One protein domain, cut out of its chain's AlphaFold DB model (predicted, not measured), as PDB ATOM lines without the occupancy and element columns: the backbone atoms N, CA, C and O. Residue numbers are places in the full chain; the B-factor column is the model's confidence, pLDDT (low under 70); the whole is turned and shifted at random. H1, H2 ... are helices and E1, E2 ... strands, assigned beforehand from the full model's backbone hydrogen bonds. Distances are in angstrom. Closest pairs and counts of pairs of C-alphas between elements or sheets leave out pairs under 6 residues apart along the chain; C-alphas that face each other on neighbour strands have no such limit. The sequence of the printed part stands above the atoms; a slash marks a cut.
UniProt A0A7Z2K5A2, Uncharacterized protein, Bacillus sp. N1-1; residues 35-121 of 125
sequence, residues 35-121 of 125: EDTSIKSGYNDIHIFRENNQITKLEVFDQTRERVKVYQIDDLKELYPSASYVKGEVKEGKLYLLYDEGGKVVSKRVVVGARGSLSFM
ATOM      1  N   GLU A  35     -27.613  49.229  17.811       52.84
ATOM      2  CA  GLU A  35     -28.529  48.681  16.804       52.84
ATOM      3  C   GLU A  35     -27.846  47.524  16.053       52.84
ATOM      4  O   GLU A  35     -27.176  47.737  15.039       52.84
ATOM      5  N   ASP A  36     -28.028  46.297  16.539       64.38
ATOM      6  CA  ASP A  36     -27.540  45.082  15.894       64.38
ATOM      7  C   ASP A  36     -28.371  44.808  14.638       64.38
ATOM      8  O   ASP A  36     -29.456  44.228  14.675       64.38
ATOM      9  N   THR A  37     -27.868  45.258  13.489       73.25
ATOM     10  CA  THR A  37     -28.460  44.900  12.196       73.25
ATOM     11  C   THR A  37     -27.725  43.690  11.638       73.25
ATOM     12  O   THR A  37     -26.517  43.764  11.399       73.25
ATOM     13  N   SER A  38     -28.436  42.593  11.370       78.12
ATOM     14  CA  SER A  38     -27.896  41.470  10.603       78.12
ATOM     15  C   SER A  38     -28.300  41.574   9.132       78.12
ATOM     16  O   SER A  38     -29.423  41.956   8.796       78.12
ATOM     17  N   ILE A  39     -27.370  41.261   8.232       82.62
ATOM     18  CA  ILE A  39     -27.645  41.185   6.798       82.62
ATOM     19  C   ILE A  39     -27.074  39.911   6.193       82.62
ATOM     20  O   ILE A  39     -26.010  39.437   6.585       82.62
ATOM     21  N   LYS A  40     -27.744  39.399   5.164       82.25
ATOM     22  CA  LYS A  40     -27.269  38.234   4.426       82.25
ATOM     23  C   LYS A  40     -26.417  38.660   3.236       82.25
ATOM     24  O   LYS A  40     -26.839  39.468   2.409       82.25
ATOM     25  N   SER A  41     -25.221  38.094   3.119       80.62
ATOM     26  CA  SER A  41     -24.284  38.346   2.024       80.62
ATOM     27  C   SER A  41     -23.825  37.023   1.417       80.62
ATOM     28  O   SER A  41     -22.936  36.337   1.924       80.62
ATOM     29  N   GLY A  42     -24.491  36.635   0.325       80.56
ATOM     30  CA  GLY A  42     -24.337  35.310  -0.267       80.56
ATOM     31  C   GLY A  42     -24.855  34.231   0.682       80.56
ATOM     32  O   GLY A  42     -26.051  34.170   0.972       80.56
ATOM     33  N   TYR A  43     -23.942  33.392   1.156       79.88
ATOM     34  CA  TYR A  43     -24.229  32.305   2.091       79.88
ATOM     35  C   TYR A  43     -23.921  32.639   3.553       79.88
ATOM     36  O   TYR A  43     -24.203  31.822   4.420       79.88
ATOM     37  N   ASN A  44     -23.339  33.807   3.808       83.38
ATOM     38  CA  ASN A  44     -22.893  34.221   5.129       83.38
ATOM     39  C   ASN A  44     -23.808  35.318   5.671       83.38
ATOM     40  O   ASN A  44     -24.370  36.099   4.896       83.38
ATOM     41  N   ASP A  45     -23.891  35.413   6.989       83.25
ATOM     42  CA  ASP A  45     -24.570  36.498   7.687       83.25
ATOM     43  C   ASP A  45     -23.525  37.472   8.248       83.25
ATOM     44  O   ASP A  45     -22.470  37.069   8.733       83.25
ATOM     45  N   ILE A  46     -23.789  38.773   8.145       85.75
ATOM     46  CA  ILE A  46     -22.947  39.827   8.717       85.75
ATOM     47  C   ILE A  46     -23.748  40.522   9.799       85.75
ATOM     48  O   ILE A  46     -24.787  41.115   9.512       85.75
ATOM     49  N   HIS A  47     -23.251  40.480  11.024       87.44
ATOM     50  CA  HIS A  47     -23.774  41.259  12.133       87.44
ATOM     51  C   HIS A  47     -23.006  42.572  12.207       87.44
ATOM     52  O   HIS A  47     -21.773  42.589  12.240       87.44
ATOM     53  N   ILE A  48     -23.744  43.677  12.184       84.69
ATOM     54  CA  ILE A  48     -23.200  45.028  12.163       84.69
ATOM     55  C   ILE A  48     -23.442  45.644  13.531       84.69
ATOM     56  O   ILE A  48     -24.586  45.925  13.878       84.69
ATOM     57  N   PHE A  49     -22.360  45.905  14.253       84.62
ATOM     58  CA  PHE A  49     -22.397  46.592  15.535       84.62
ATOM     59  C   PHE A  49     -22.124  48.074  15.304       84.62
ATOM     60  O   PHE A  49     -21.150  48.448  14.633       84.62
ATOM     61  N   ARG A  50     -23.009  48.919  15.835       79.50
ATOM     62  CA  ARG A  50     -22.916  50.372  15.701       79.50
ATOM     63  C   ARG A  50     -22.990  51.061  17.046       79.50
ATOM     64  O   ARG A  50     -23.819  50.711  17.878       79.50
ATOM     65  N   GLU A  51     -22.200  52.113  17.181       80.75
ATOM     66  CA  GLU A  51     -22.256  53.058  18.290       80.75
ATOM     67  C   GLU A  51     -22.335  54.470  17.697       80.75
ATOM     68  O   GLU A  51     -21.570  54.807  16.795       80.75
ATOM     69  N   ASN A  52     -23.303  55.289  18.125       76.06
ATOM     70  CA  ASN A  52     -23.501  56.655  17.610       76.06
ATOM     71  C   ASN A  52     -23.530  56.759  16.065       76.06
ATOM     72  O   ASN A  52     -22.926  57.656  15.478       76.06
ATOM     73  N   ASN A  53     -24.224  55.834  15.388       71.31
ATOM     74  CA  ASN A  53     -24.280  55.701  13.920       71.31
ATOM     75  C   ASN A  53     -22.952  55.365  13.212       71.31
ATOM     76  O   ASN A  53     -22.930  55.314  11.980       71.31
ATOM     77  N   GLN A  54     -21.869  55.087  13.935       74.62
ATOM     78  CA  GLN A  54     -20.606  54.610  13.371       74.62
ATOM     79  C   GLN A  54     -20.503  53.092  13.513       74.62
ATOM     80  O   GLN A  54     -20.947  52.530  14.511       74.62
ATOM     81  N   ILE A  55     -19.937  52.410  12.509       78.44
ATOM     82  CA  ILE A  55     -19.614  50.984  12.655       78.44
ATOM     83  C   ILE A  55     -18.417  50.877  13.587       78.44
ATOM     84  O   ILE A  55     -17.360  51.427  13.293       78.44
ATOM     85  N   THR A  56     -18.572  50.106  14.654       82.44
ATOM     86  CA  THR A  56     -17.464  49.740  15.538       82.44
ATOM     87  C   THR A  56     -16.886  48.386  15.144       82.44
ATOM     88  O   THR A  56     -15.668  48.216  15.099       82.44
ATOM     89  N   LYS A  57     -17.760  47.436  14.786       86.81
ATOM     90  CA  LYS A  57     -17.389  46.048  14.504       86.81
ATOM     91  C   LYS A  57     -18.348  45.393  13.509       86.81
ATOM     92  O   LYS A  57     -19.555  45.629  13.537       86.81
ATOM     93  N   LEU A  58     -17.811  44.516  12.666       87.88
ATOM     94  CA  LEU A  58     -18.563  43.577  11.839       87.88
ATOM     95  C   LEU A  58     -18.189  42.148  12.233       87.88
ATOM     96  O   LEU A  58     -17.013  41.795  12.270       87.88
ATOM     97  N   GLU A  59     -19.183  41.306  12.485       90.25
ATOM     98  CA  GLU A  59     -18.972  39.873  12.697       90.25
ATOM     99  C   GLU A  59     -19.575  39.095  11.537       90.25
ATOM    100  O   GLU A  59     -20.713  39.336  11.143       90.25
ATOM    101  N   VAL A  60     -18.804  38.174  10.971       88.19
ATOM    102  CA  VAL A  60     -19.227  37.340   9.851       88.19
ATOM    103  C   VAL A  60     -19.465  35.926  10.355       88.19
ATOM    104  O   VAL A  60     -18.574  35.311  10.947       88.19
ATOM    105  N   PHE A  61     -20.657  35.419  10.079       85.56
ATOM    106  CA  PHE A  61     -21.112  34.079  10.408       85.56
ATOM    107  C   PHE A  61     -21.326  33.283   9.128       85.56
ATOM    108  O   PHE A  61     -21.784  33.823   8.120       85.56
ATOM    109  N   ASP A  62     -20.985  32.003   9.154       85.38
ATOM    110  CA  ASP A  62     -21.264  31.108   8.040       85.38
ATOM    111  C   ASP A  62     -22.694  30.538   8.082       85.38
ATOM    112  O   ASP A  62     -23.505  30.861   8.952       85.38
ATOM    113  N   GLN A  63     -23.006  29.654   7.130       83.19
ATOM    114  CA  GLN A  63     -24.308  28.983   7.035       83.19
ATOM    115  C   GLN A  63     -24.664  28.151   8.279       83.19
ATOM    116  O   GLN A  63     -25.843  27.898   8.527       83.19
ATOM    117  N   THR A  64     -23.659  27.696   9.032       86.25
ATOM    118  CA  THR A  64     -23.830  26.893  10.248       86.25
ATOM    119  C   THR A  64     -24.028  27.757  11.493       86.25
ATOM    120  O   THR A  64     -24.250  27.224  12.577       86.25
ATOM    121  N   ARG A  65     -24.045  29.091  11.326       82.56
ATOM    122  CA  ARG A  65     -24.069  30.103  12.392       82.56
ATOM    123  C   ARG A  65     -22.802  30.106  13.244       82.56
ATOM    124  O   ARG A  65     -22.809  30.649  14.349       82.56
ATOM    125  N   GLU A  66     -21.709  29.557  12.729       84.94
ATOM    126  CA  GLU A  66     -20.406  29.697  13.356       84.94
ATOM    127  C   GLU A  66     -19.777  31.024  12.941       84.94
ATOM    128  O   GLU A  66     -19.802  31.428  11.774       84.94
ATOM    129  N   ARG A  67     -19.214  31.740  13.917       88.25
ATOM    130  CA  ARG A  67     -18.516  32.996  13.659       88.25
ATOM    131  C   ARG A  67     -17.166  32.701  13.021       88.25
ATOM    132  O   ARG A  67     -16.245  32.254  13.699       88.25
ATOM    133  N   VAL A  68     -17.035  33.016  11.738       89.19
ATOM    134  CA  VAL A  68     -15.826  32.729  10.956       89.19
ATOM    135  C   VAL A  68     -14.807  33.859  10.990       89.19
ATOM    136  O   VAL A  68     -13.607  33.600  10.908       89.19
ATOM    137  N   LYS A  69     -15.252  35.117  11.101       88.19
ATOM    138  CA  LYS A  69     -14.341  36.266  11.134       88.19
ATOM    139  C   LYS A  69     -14.948  37.463  11.859       88.19
ATOM    140  O   LYS A  69     -16.159  37.669  11.835       88.19
ATOM    141  N   VAL A  70     -14.090  38.259  12.487       89.38
ATOM    142  CA  VAL A  70     -14.441  39.532  13.124       89.38
ATOM    143  C   VAL A  70     -13.582  40.616  12.496       89.38
ATOM    144  O   VAL A  70     -12.391  40.400  12.286       89.38
ATOM    145  N   TYR A  71     -14.201  41.748  12.193       86.75
ATOM    146  CA  TYR A  71     -13.555  42.943  11.677       86.75
ATOM    147  C   TYR A  71     -13.861  44.105  12.613       86.75
ATOM    148  O   TYR A  71     -15.016  44.511  12.740       86.75
ATOM    149  N   GLN A  72     -12.838  44.644  13.259       86.75
ATOM    150  CA  GLN A  72     -12.906  45.959  13.882       86.75
ATOM    151  C   GLN A  72     -12.881  47.043  12.800       86.75
ATOM    152  O   GLN A  72     -12.503  46.791  11.654       86.75
ATOM    153  N   ILE A  73     -13.261  48.268  13.157       80.75
ATOM    154  CA  ILE A  73     -13.223  49.412  12.235       80.75
ATOM    155  C   ILE A  73     -11.841  49.612  11.589       80.75
ATOM    156  O   ILE A  73     -11.755  49.899  10.396       80.75
ATOM    157  N   ASP A  74     -10.761  49.389  12.342       81.81
ATOM    158  CA  ASP A  74      -9.393  49.486  11.828       81.81
ATOM    159  C   ASP A  74      -9.054  48.378  10.828       81.81
ATOM    160  O   ASP A  74      -8.351  48.640   9.852       81.81
ATOM    161  N   ASP A  75      -9.619  47.181  11.001       84.62
ATOM    162  CA  ASP A  75      -9.425  46.057  10.079       84.62
ATOM    163  C   ASP A  75     -10.091  46.328   8.720       84.62
ATOM    164  O   ASP A  75      -9.707  45.751   7.704       84.62
ATOM    165  N   LEU A  76     -11.068  47.244   8.649       82.38
ATOM    166  CA  LEU A  76     -11.674  47.631   7.372       82.38
ATOM    167  C   LEU A  76     -10.678  48.351   6.457       82.38
ATOM    168  O   LEU A  76     -10.857  48.311   5.243       82.38
ATOM    169  N   LYS A  77      -9.584  48.918   6.990       81.31
ATOM    170  CA  LYS A  77      -8.485  49.469   6.176       81.31
ATOM    171  C   LYS A  77      -7.823  48.401   5.298       81.31
ATOM    172  O   LYS A  77      -7.239  48.753   4.279       81.31
ATOM    173  N   GLU A  78      -7.962  47.109   5.611       81.69
ATOM    174  CA  GLU A  78      -7.539  46.030   4.706       81.69
ATOM    175  C   GLU A  78      -8.298  46.059   3.368       81.69
ATOM    176  O   GLU A  78      -7.755  45.664   2.337       81.69
ATOM    177  N   LEU A  79      -9.548  46.537   3.361       80.94
ATOM    178  CA  LEU A  79     -10.374  46.629   2.154       80.94
ATOM    179  C   LEU A  79      -9.962  47.807   1.275       80.94
ATOM    180  O   LEU A  79      -9.986  47.703   0.047       80.94
ATOM    181  N   TYR A  80      -9.621  48.935   1.898       78.94
ATOM    182  CA  TYR A  80      -9.056  50.092   1.218       78.94
ATOM    183  C   TYR A  80      -8.149  50.879   2.175       78.94
ATOM    184  O   TYR A  80      -8.657  51.630   3.007       78.94
ATOM    185  N   PRO A  81      -6.813  50.756   2.062       78.25
ATOM    186  CA  PRO A  81      -5.883  51.347   3.032       78.25
ATOM    187  C   PRO A  81      -5.971  52.870   3.155       78.25
ATOM    188  O   PRO A  81      -5.635  53.430   4.194       78.25
ATOM    189  N   SER A  82      -6.424  53.542   2.095       74.00
ATOM    190  CA  SER A  82      -6.583  54.996   2.046       74.00
ATOM    191  C   SER A  82      -7.977  55.480   2.470       74.00
ATOM    192  O   SER A  82      -8.201  56.687   2.486       74.00
ATOM    193  N   ALA A  83      -8.915  54.581   2.802       75.56
ATOM    194  CA  ALA A  83     -10.251  54.958   3.267       75.56
ATOM    195  C   ALA A  83     -10.227  55.455   4.715       75.56
ATOM    196  O   ALA A  83      -9.726  54.779   5.614       75.56
ATOM    197  N   SER A  84     -10.916  56.570   4.960       77.44
ATOM    198  CA  SER A  84     -11.427  56.894   6.292       77.44
ATOM    199  C   SER A  84     -12.901  56.510   6.360       77.44
ATOM    200  O   SER A  84     -13.752  57.222   5.833       77.44
ATOM    201  N   TYR A  85     -13.218  55.366   6.966       74.31
ATOM    202  CA  TYR A  85     -14.599  54.894   7.096       74.31
ATOM    203  C   TYR A  85     -15.404  55.829   7.999       74.31
ATOM    204  O   TYR A  85     -15.078  56.025   9.164       74.31
ATOM    205  N   VAL A  86     -16.462  56.414   7.441       67.50
ATOM    206  CA  VAL A  86     -17.297  57.414   8.117       67.50
ATOM    207  C   VAL A  86     -18.526  56.754   8.731       67.50
ATOM    208  O   VAL A  86     -18.945  57.106   9.832       67.50
ATOM    209  N   LYS A  87     -19.138  55.810   8.002       76.38
ATOM    210  CA  LYS A  87     -20.419  55.207   8.377       76.38
ATOM    211  C   LYS A  87     -20.668  53.891   7.643       76.38
ATOM    212  O   LYS A  87     -20.190  53.680   6.532       76.38
ATOM    213  N   GLY A  88     -21.486  53.031   8.239       76.50
ATOM    214  CA  GLY A  88     -22.129  51.921   7.544       76.50
ATOM    215  C   GLY A  88     -23.609  52.155   7.343       76.50
ATOM    216  O   GLY A  88     -24.304  52.541   8.280       76.50
ATOM    217  N   GLU A  89     -24.105  51.859   6.150       79.62
ATOM    218  CA  GLU A  89     -25.528  51.924   5.847       79.62
ATOM    219  C   GLU A  89     -26.020  50.594   5.292       79.62
ATOM    220  O   GLU A  89     -25.377  49.970   4.449       79.62
ATOM    221  N   VAL A  90     -27.193  50.166   5.758       77.88
ATOM    222  CA  VAL A  90     -27.915  49.041   5.164       77.88
ATOM    223  C   VAL A  90     -29.000  49.616   4.270       77.88
ATOM    224  O   VAL A  90     -29.907  50.295   4.744       77.88
ATOM    225  N   LYS A  91     -28.889  49.367   2.966       76.94
ATOM    226  CA  LYS A  91     -29.863  49.791   1.953       76.94
ATOM    227  C   LYS A  91     -30.303  48.571   1.171       76.94
ATOM    228  O   LYS A  91     -29.460  47.793   0.729       76.94
ATOM    229  N   GLU A  92     -31.613  48.387   1.026       79.19
ATOM    230  CA  GLU A  92     -32.194  47.246   0.297       79.19
ATOM    231  C   GLU A  92     -31.678  45.876   0.792       79.19
ATOM    232  O   GLU A  92     -31.432  44.966  -0.000       79.19
ATOM    233  N   GLY A  93     -31.420  45.743   2.099       73.69
ATOM    234  CA  GLY A  93     -30.861  44.520   2.687       73.69
ATOM    235  C   GLY A  93     -29.388  44.242   2.345       73.69
ATOM    236  O   GLY A  93     -28.903  43.144   2.598       73.69
ATOM    237  N   LYS A  94     -28.659  45.211   1.777       82.88
ATOM    238  CA  LYS A  94     -27.226  45.111   1.452       82.88
ATOM    239  C   LYS A  94     -26.428  46.100   2.304       82.88
ATOM    240  O   LYS A  94     -26.889  47.213   2.555       82.88
ATOM    241  N   LEU A  95     -25.217  45.716   2.701       84.31
ATOM    242  CA  LEU A  95     -24.300  46.571   3.455       84.31
ATOM    243  C   LEU A  95     -23.479  47.429   2.499       84.31
ATOM    244  O   LEU A  95     -22.808  46.921   1.596       84.31
ATOM    245  N   TYR A  96     -23.511  48.729   2.751       85.69
ATOM    246  CA  TYR A  96     -22.680  49.731   2.116       85.69
ATOM    247  C   TYR A  96     -21.782  50.363   3.173       85.69
ATOM    248  O   TYR A  96     -22.262  50.835   4.203       85.69
ATOM    249  N   LEU A  97     -20.481  50.387   2.907       86.88
ATOM    250  CA  LEU A  97     -19.541  51.172   3.697       86.88
ATOM    251  C   LEU A  97     -19.353  52.522   3.016       86.88
ATOM    252  O   LEU A  97     -19.093  52.587   1.812       86.88
ATOM    253  N   LEU A  98     -19.520  53.585   3.796       86.56
ATOM    254  CA  LEU A  98     -19.248  54.951   3.391       86.56
ATOM    255  C   LEU A  98     -17.876  55.336   3.929       86.56
ATOM    256  O   LEU A  98     -17.628  55.234   5.133       86.56
ATOM    257  N   TYR A  99     -16.998  55.783   3.045       85.19
ATOM    258  CA  TYR A  99     -15.662  56.233   3.405       85.19
ATOM    259  C   TYR A  99     -15.303  57.525   2.672       85.19
ATOM    260  O   TYR A  99     -15.802  57.779   1.575       85.19
ATOM    261  N   ASP A 100     -14.465  58.350   3.295       81.38
ATOM    262  CA  ASP A 100     -13.886  59.524   2.646       81.38
ATOM    263  C   ASP A 100     -12.688  59.110   1.791       81.38
ATOM    264  O   ASP A 100     -11.810  58.365   2.238       81.38
ATOM    265  N   GLU A 101     -12.680  59.599   0.556       81.50
ATOM    266  CA  GLU A 101     -11.578  59.481  -0.383       81.50
ATOM    267  C   GLU A 101     -11.252  60.869  -0.943       81.50
ATOM    268  O   GLU A 101     -11.872  61.346  -1.897       81.50
ATOM    269  N   GLY A 102     -10.291  61.552  -0.315       76.69
ATOM    270  CA  GLY A 102      -9.813  62.858  -0.773       76.69
ATOM    271  C   GLY A 102     -10.873  63.963  -0.701       76.69
ATOM    272  O   GLY A 102     -10.959  64.785  -1.615       76.69
ATOM    273  N   GLY A 103     -11.698  63.973   0.353       77.38
ATOM    274  CA  GLY A 103     -12.761  64.959   0.568       77.38
ATOM    275  C   GLY A 103     -14.076  64.639  -0.147       77.38
ATOM    276  O   GLY A 103     -14.972  65.486  -0.201       77.38
ATOM    277  N   LYS A 104     -14.204  63.440  -0.727       82.25
ATOM    278  CA  LYS A 104     -15.453  62.925  -1.298       82.25
ATOM    279  C   LYS A 104     -15.917  61.707  -0.513       82.25
ATOM    280  O   LYS A 104     -15.174  60.742  -0.364       82.25
ATOM    281  N   VAL A 105     -17.179  61.720  -0.090       83.81
ATOM    282  CA  VAL A 105     -17.818  60.556   0.535       83.81
ATOM    283  C   VAL A 105     -18.218  59.563  -0.552       83.81
ATOM    284  O   VAL A 105     -19.125  59.819  -1.345       83.81
ATOM    285  N   VAL A 106     -17.541  58.419  -0.578       85.12
ATOM    286  CA  VAL A 106     -17.809  57.300  -1.483       85.12
ATOM    287  C   VAL A 106     -18.603  56.235  -0.731       85.12
ATOM    288  O   VAL A 106     -18.295  55.912   0.411       85.12
ATOM    289  N   SER A 107     -19.630  55.669  -1.367       86.50
ATOM    290  CA  SER A 107     -20.419  54.561  -0.818       86.50
ATOM    291  C   SER A 107     -20.220  53.318  -1.676       86.50
ATOM    292  O   SER A 107     -20.602  53.313  -2.846       86.50
ATOM    293  N   LYS A 108     -19.634  52.255  -1.109       86.81
ATOM    294  CA  LYS A 108     -19.433  50.983  -1.818       86.81
ATOM    295  C   LYS A 108     -20.095  49.825  -1.104       86.81
ATOM    296  O   LYS A 108     -20.013  49.678   0.116       86.81
ATOM    297  N   ARG A 109     -20.729  48.967  -1.903       86.56
ATOM    298  CA  ARG A 109     -21.326  47.725  -1.423       86.56
ATOM    299  C   ARG A 109     -20.231  46.746  -1.016       86.56
ATOM    300  O   ARG A 109     -19.301  46.505  -1.785       86.56
ATOM    301  N   VAL A 110     -20.414  46.117   0.136       86.81
ATOM    302  CA  VAL A 110     -19.540  45.053   0.627       86.81
ATOM    303  C   VAL A 110     -20.189  43.692   0.419       86.81
ATOM    304  O   VAL A 110     -21.400  43.520   0.584       86.81
ATOM    305  N   VAL A 111     -19.366  42.719   0.048       86.50
ATOM    306  CA  VAL A 111     -19.739  41.315  -0.080       86.50
ATOM    307  C   VAL A 111     -18.790  40.432   0.713       86.50
ATOM    308  O   VAL A 111     -17.613  40.752   0.886       86.50
ATOM    309  N   VAL A 112     -19.321  39.311   1.196       85.31
ATOM    310  CA  VAL A 112     -18.547  38.298   1.912       85.31
ATOM    311  C   VAL A 112     -18.151  37.202   0.930       85.31
ATOM    312  O   VAL A 112     -19.004  36.571   0.307       85.31
ATOM    313  N   GLY A 113     -16.848  36.991   0.795       80.44
ATOM    314  CA  GLY A 113     -16.228  35.909   0.046       80.44
ATOM    315  C   GLY A 113     -16.013  34.647   0.886       80.44
ATOM    316  O   GLY A 113     -16.616  34.446   1.941       80.44
ATOM    317  N   ALA A 114     -15.138  33.767   0.402       78.12
ATOM    318  CA  ALA A 114     -14.818  32.521   1.090       78.12
ATOM    319  C   ALA A 114     -14.212  32.787   2.480       78.12
ATOM    320  O   ALA A 114     -13.445  33.731   2.665       78.12
ATOM    321  N   ARG A 115     -14.538  31.930   3.458       79.50
ATOM    322  CA  ARG A 115     -14.012  32.008   4.838       79.50
ATOM    323  C   ARG A 115     -14.265  33.358   5.529       79.50
ATOM    324  O   ARG A 115     -13.475  33.795   6.360       79.50
ATOM    325  N   GLY A 116     -15.344  34.042   5.154       78.44
ATOM    326  CA  GLY A 116     -15.738  35.301   5.777       78.44
ATOM    327  C   GLY A 116     -14.938  36.526   5.330       78.44
ATOM    328  O   GLY A 116     -15.025  37.562   5.981       78.44
ATOM    329  N   SER A 117     -14.161  36.447   4.239       85.50
ATOM    330  CA  SER A 117     -13.395  37.594   3.740       85.50
ATOM    331  C   SER A 117     -14.313  38.698   3.204       85.50
ATOM    332  O   SER A 117     -15.063  38.460   2.259       85.50
ATOM    333  N   LEU A 118     -14.237  39.914   3.730       87.31
ATOM    334  CA  LEU A 118     -14.927  41.065   3.144       87.31
ATOM    335  C   LEU A 118     -14.210  41.544   1.873       87.31
ATOM    336  O   LEU A 118     -12.989  41.488   1.768       87.31
ATOM    337  N   SER A 119     -14.981  42.002   0.891       86.50
ATOM    338  CA  SER A 119     -14.479  42.644  -0.328       86.50
ATOM    339  C   SER A 119     -15.510  43.633  -0.862       86.50
ATOM    340  O   SER A 119     -16.709  43.493  -0.611       86.50
ATOM    341  N   PHE A 120     -15.062  44.650  -1.599       87.69
ATOM    342  CA  PHE A 120     -15.987  45.524  -2.312       87.69
ATOM    343  C   PHE A 120     -16.532  44.828  -3.552       87.69
ATOM    344  O   PHE A 120     -15.791  44.200  -4.308       87.69
ATOM    345  N   MET A 121     -17.837  44.964  -3.774       83.94
ATOM    346  CA  MET A 121     -18.447  44.486  -5.006       83.94
ATOM    347  C   MET A 121     -17.884  45.297  -6.184       83.94
ATOM    348  O   MET A 121     -17.966  46.527  -6.142       83.94
TER     349      MET A 121
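What this domain is: This is residues 35 to 121 of the 125 residues of an uncharacterized protein of Bacillus sp. N1-1 (UniProt A0A7Z2K5A2). What shape do these atoms make? Two strongly twisted antiparallel sheets, E1 to E4 and E5 to E8, stand face to face as a small sandwich, their strands crossed at 40 degrees, and the short helix H1 sits at the side in the link that takes the chain from one sheet to the other. The hairpin turn between E3 and E4 and the one between E6 and E7 reach to the two ends of the longest axis. What is it made of, and how large is it? The printed part has 87 residues with eight named strands and one named helix, in the order E1 E2 E3 E4 H1 E5 E6 E7 E8, and its class is mostly strand. It is compact, with a radius of gyration of the C-alphas of 12.1 A, and elongated, spanning 41 by 25 by 23 A.

How they stand to each other: How is the first sheet built? E1, residues 37 to 41, E2, residues 44 to 51, E3, residues 54 to 61, and E4, residues 67 to 72, form a meander, each strand the antiparallel neighbour of the one before. N 39 and O 46 are 2.9 A apart across E1 and E2, N 47 and O 59 2.8 A across E2 and E3, and N 58 and O 71 2.8 A across E3 and E4. What of the helix? H1, residues 74 to 78, only grazes this sheet; its one O i to N i+4 pair is not within hydrogen-bond range, but 2 of 2 O i to N i+3 pairs are. How is the second sheet built? E5, residues 84 to 91, E6, residues 94 to 101, E7, residues 104 to 112, and E8, residues 118 to 120, form another meander, which H1 also only grazes. N 89 and O 96 are 2.9 A apart, N 99 and O 106 2.9 A, and N 111 and O 119 2.8 A. Where do the sheets come closest? The closest C-alphas of E3 and E5 are those of Gln 54 and Lys 87, 5.0 A apart, and those of E1 and E7 are Ser 41 and Val 112, 5.7 A apart.

Where its parts are: Where do the elements begin and end? E1 begins at C-alpha 37 (-28.460, 44.900, 12.196), and E8 ends at C-alpha 120 (-15.987, 45.524, -2.312). How long are they? From first to last C-alpha, E1 measures 12.8 A, E2 23.0 A, E3 20.7 A, E4 14.1 A and H1 8.1 A. E5 measures 20.2 A, E6 21.3 A, E7 25.0 A and E8 7.1 A.

The domain as a whole: How far does it reach? The two C-alphas farthest apart are those of Thr 64 and Gly 103, at 40.8 A. Is it unbroken, and is any link long? The printed part has no cut, and each link between elements is tight. Where is confidence low? Residues 35, 36 and 86 have a pLDDT under 70, against a mean of 81.6 over the printed part.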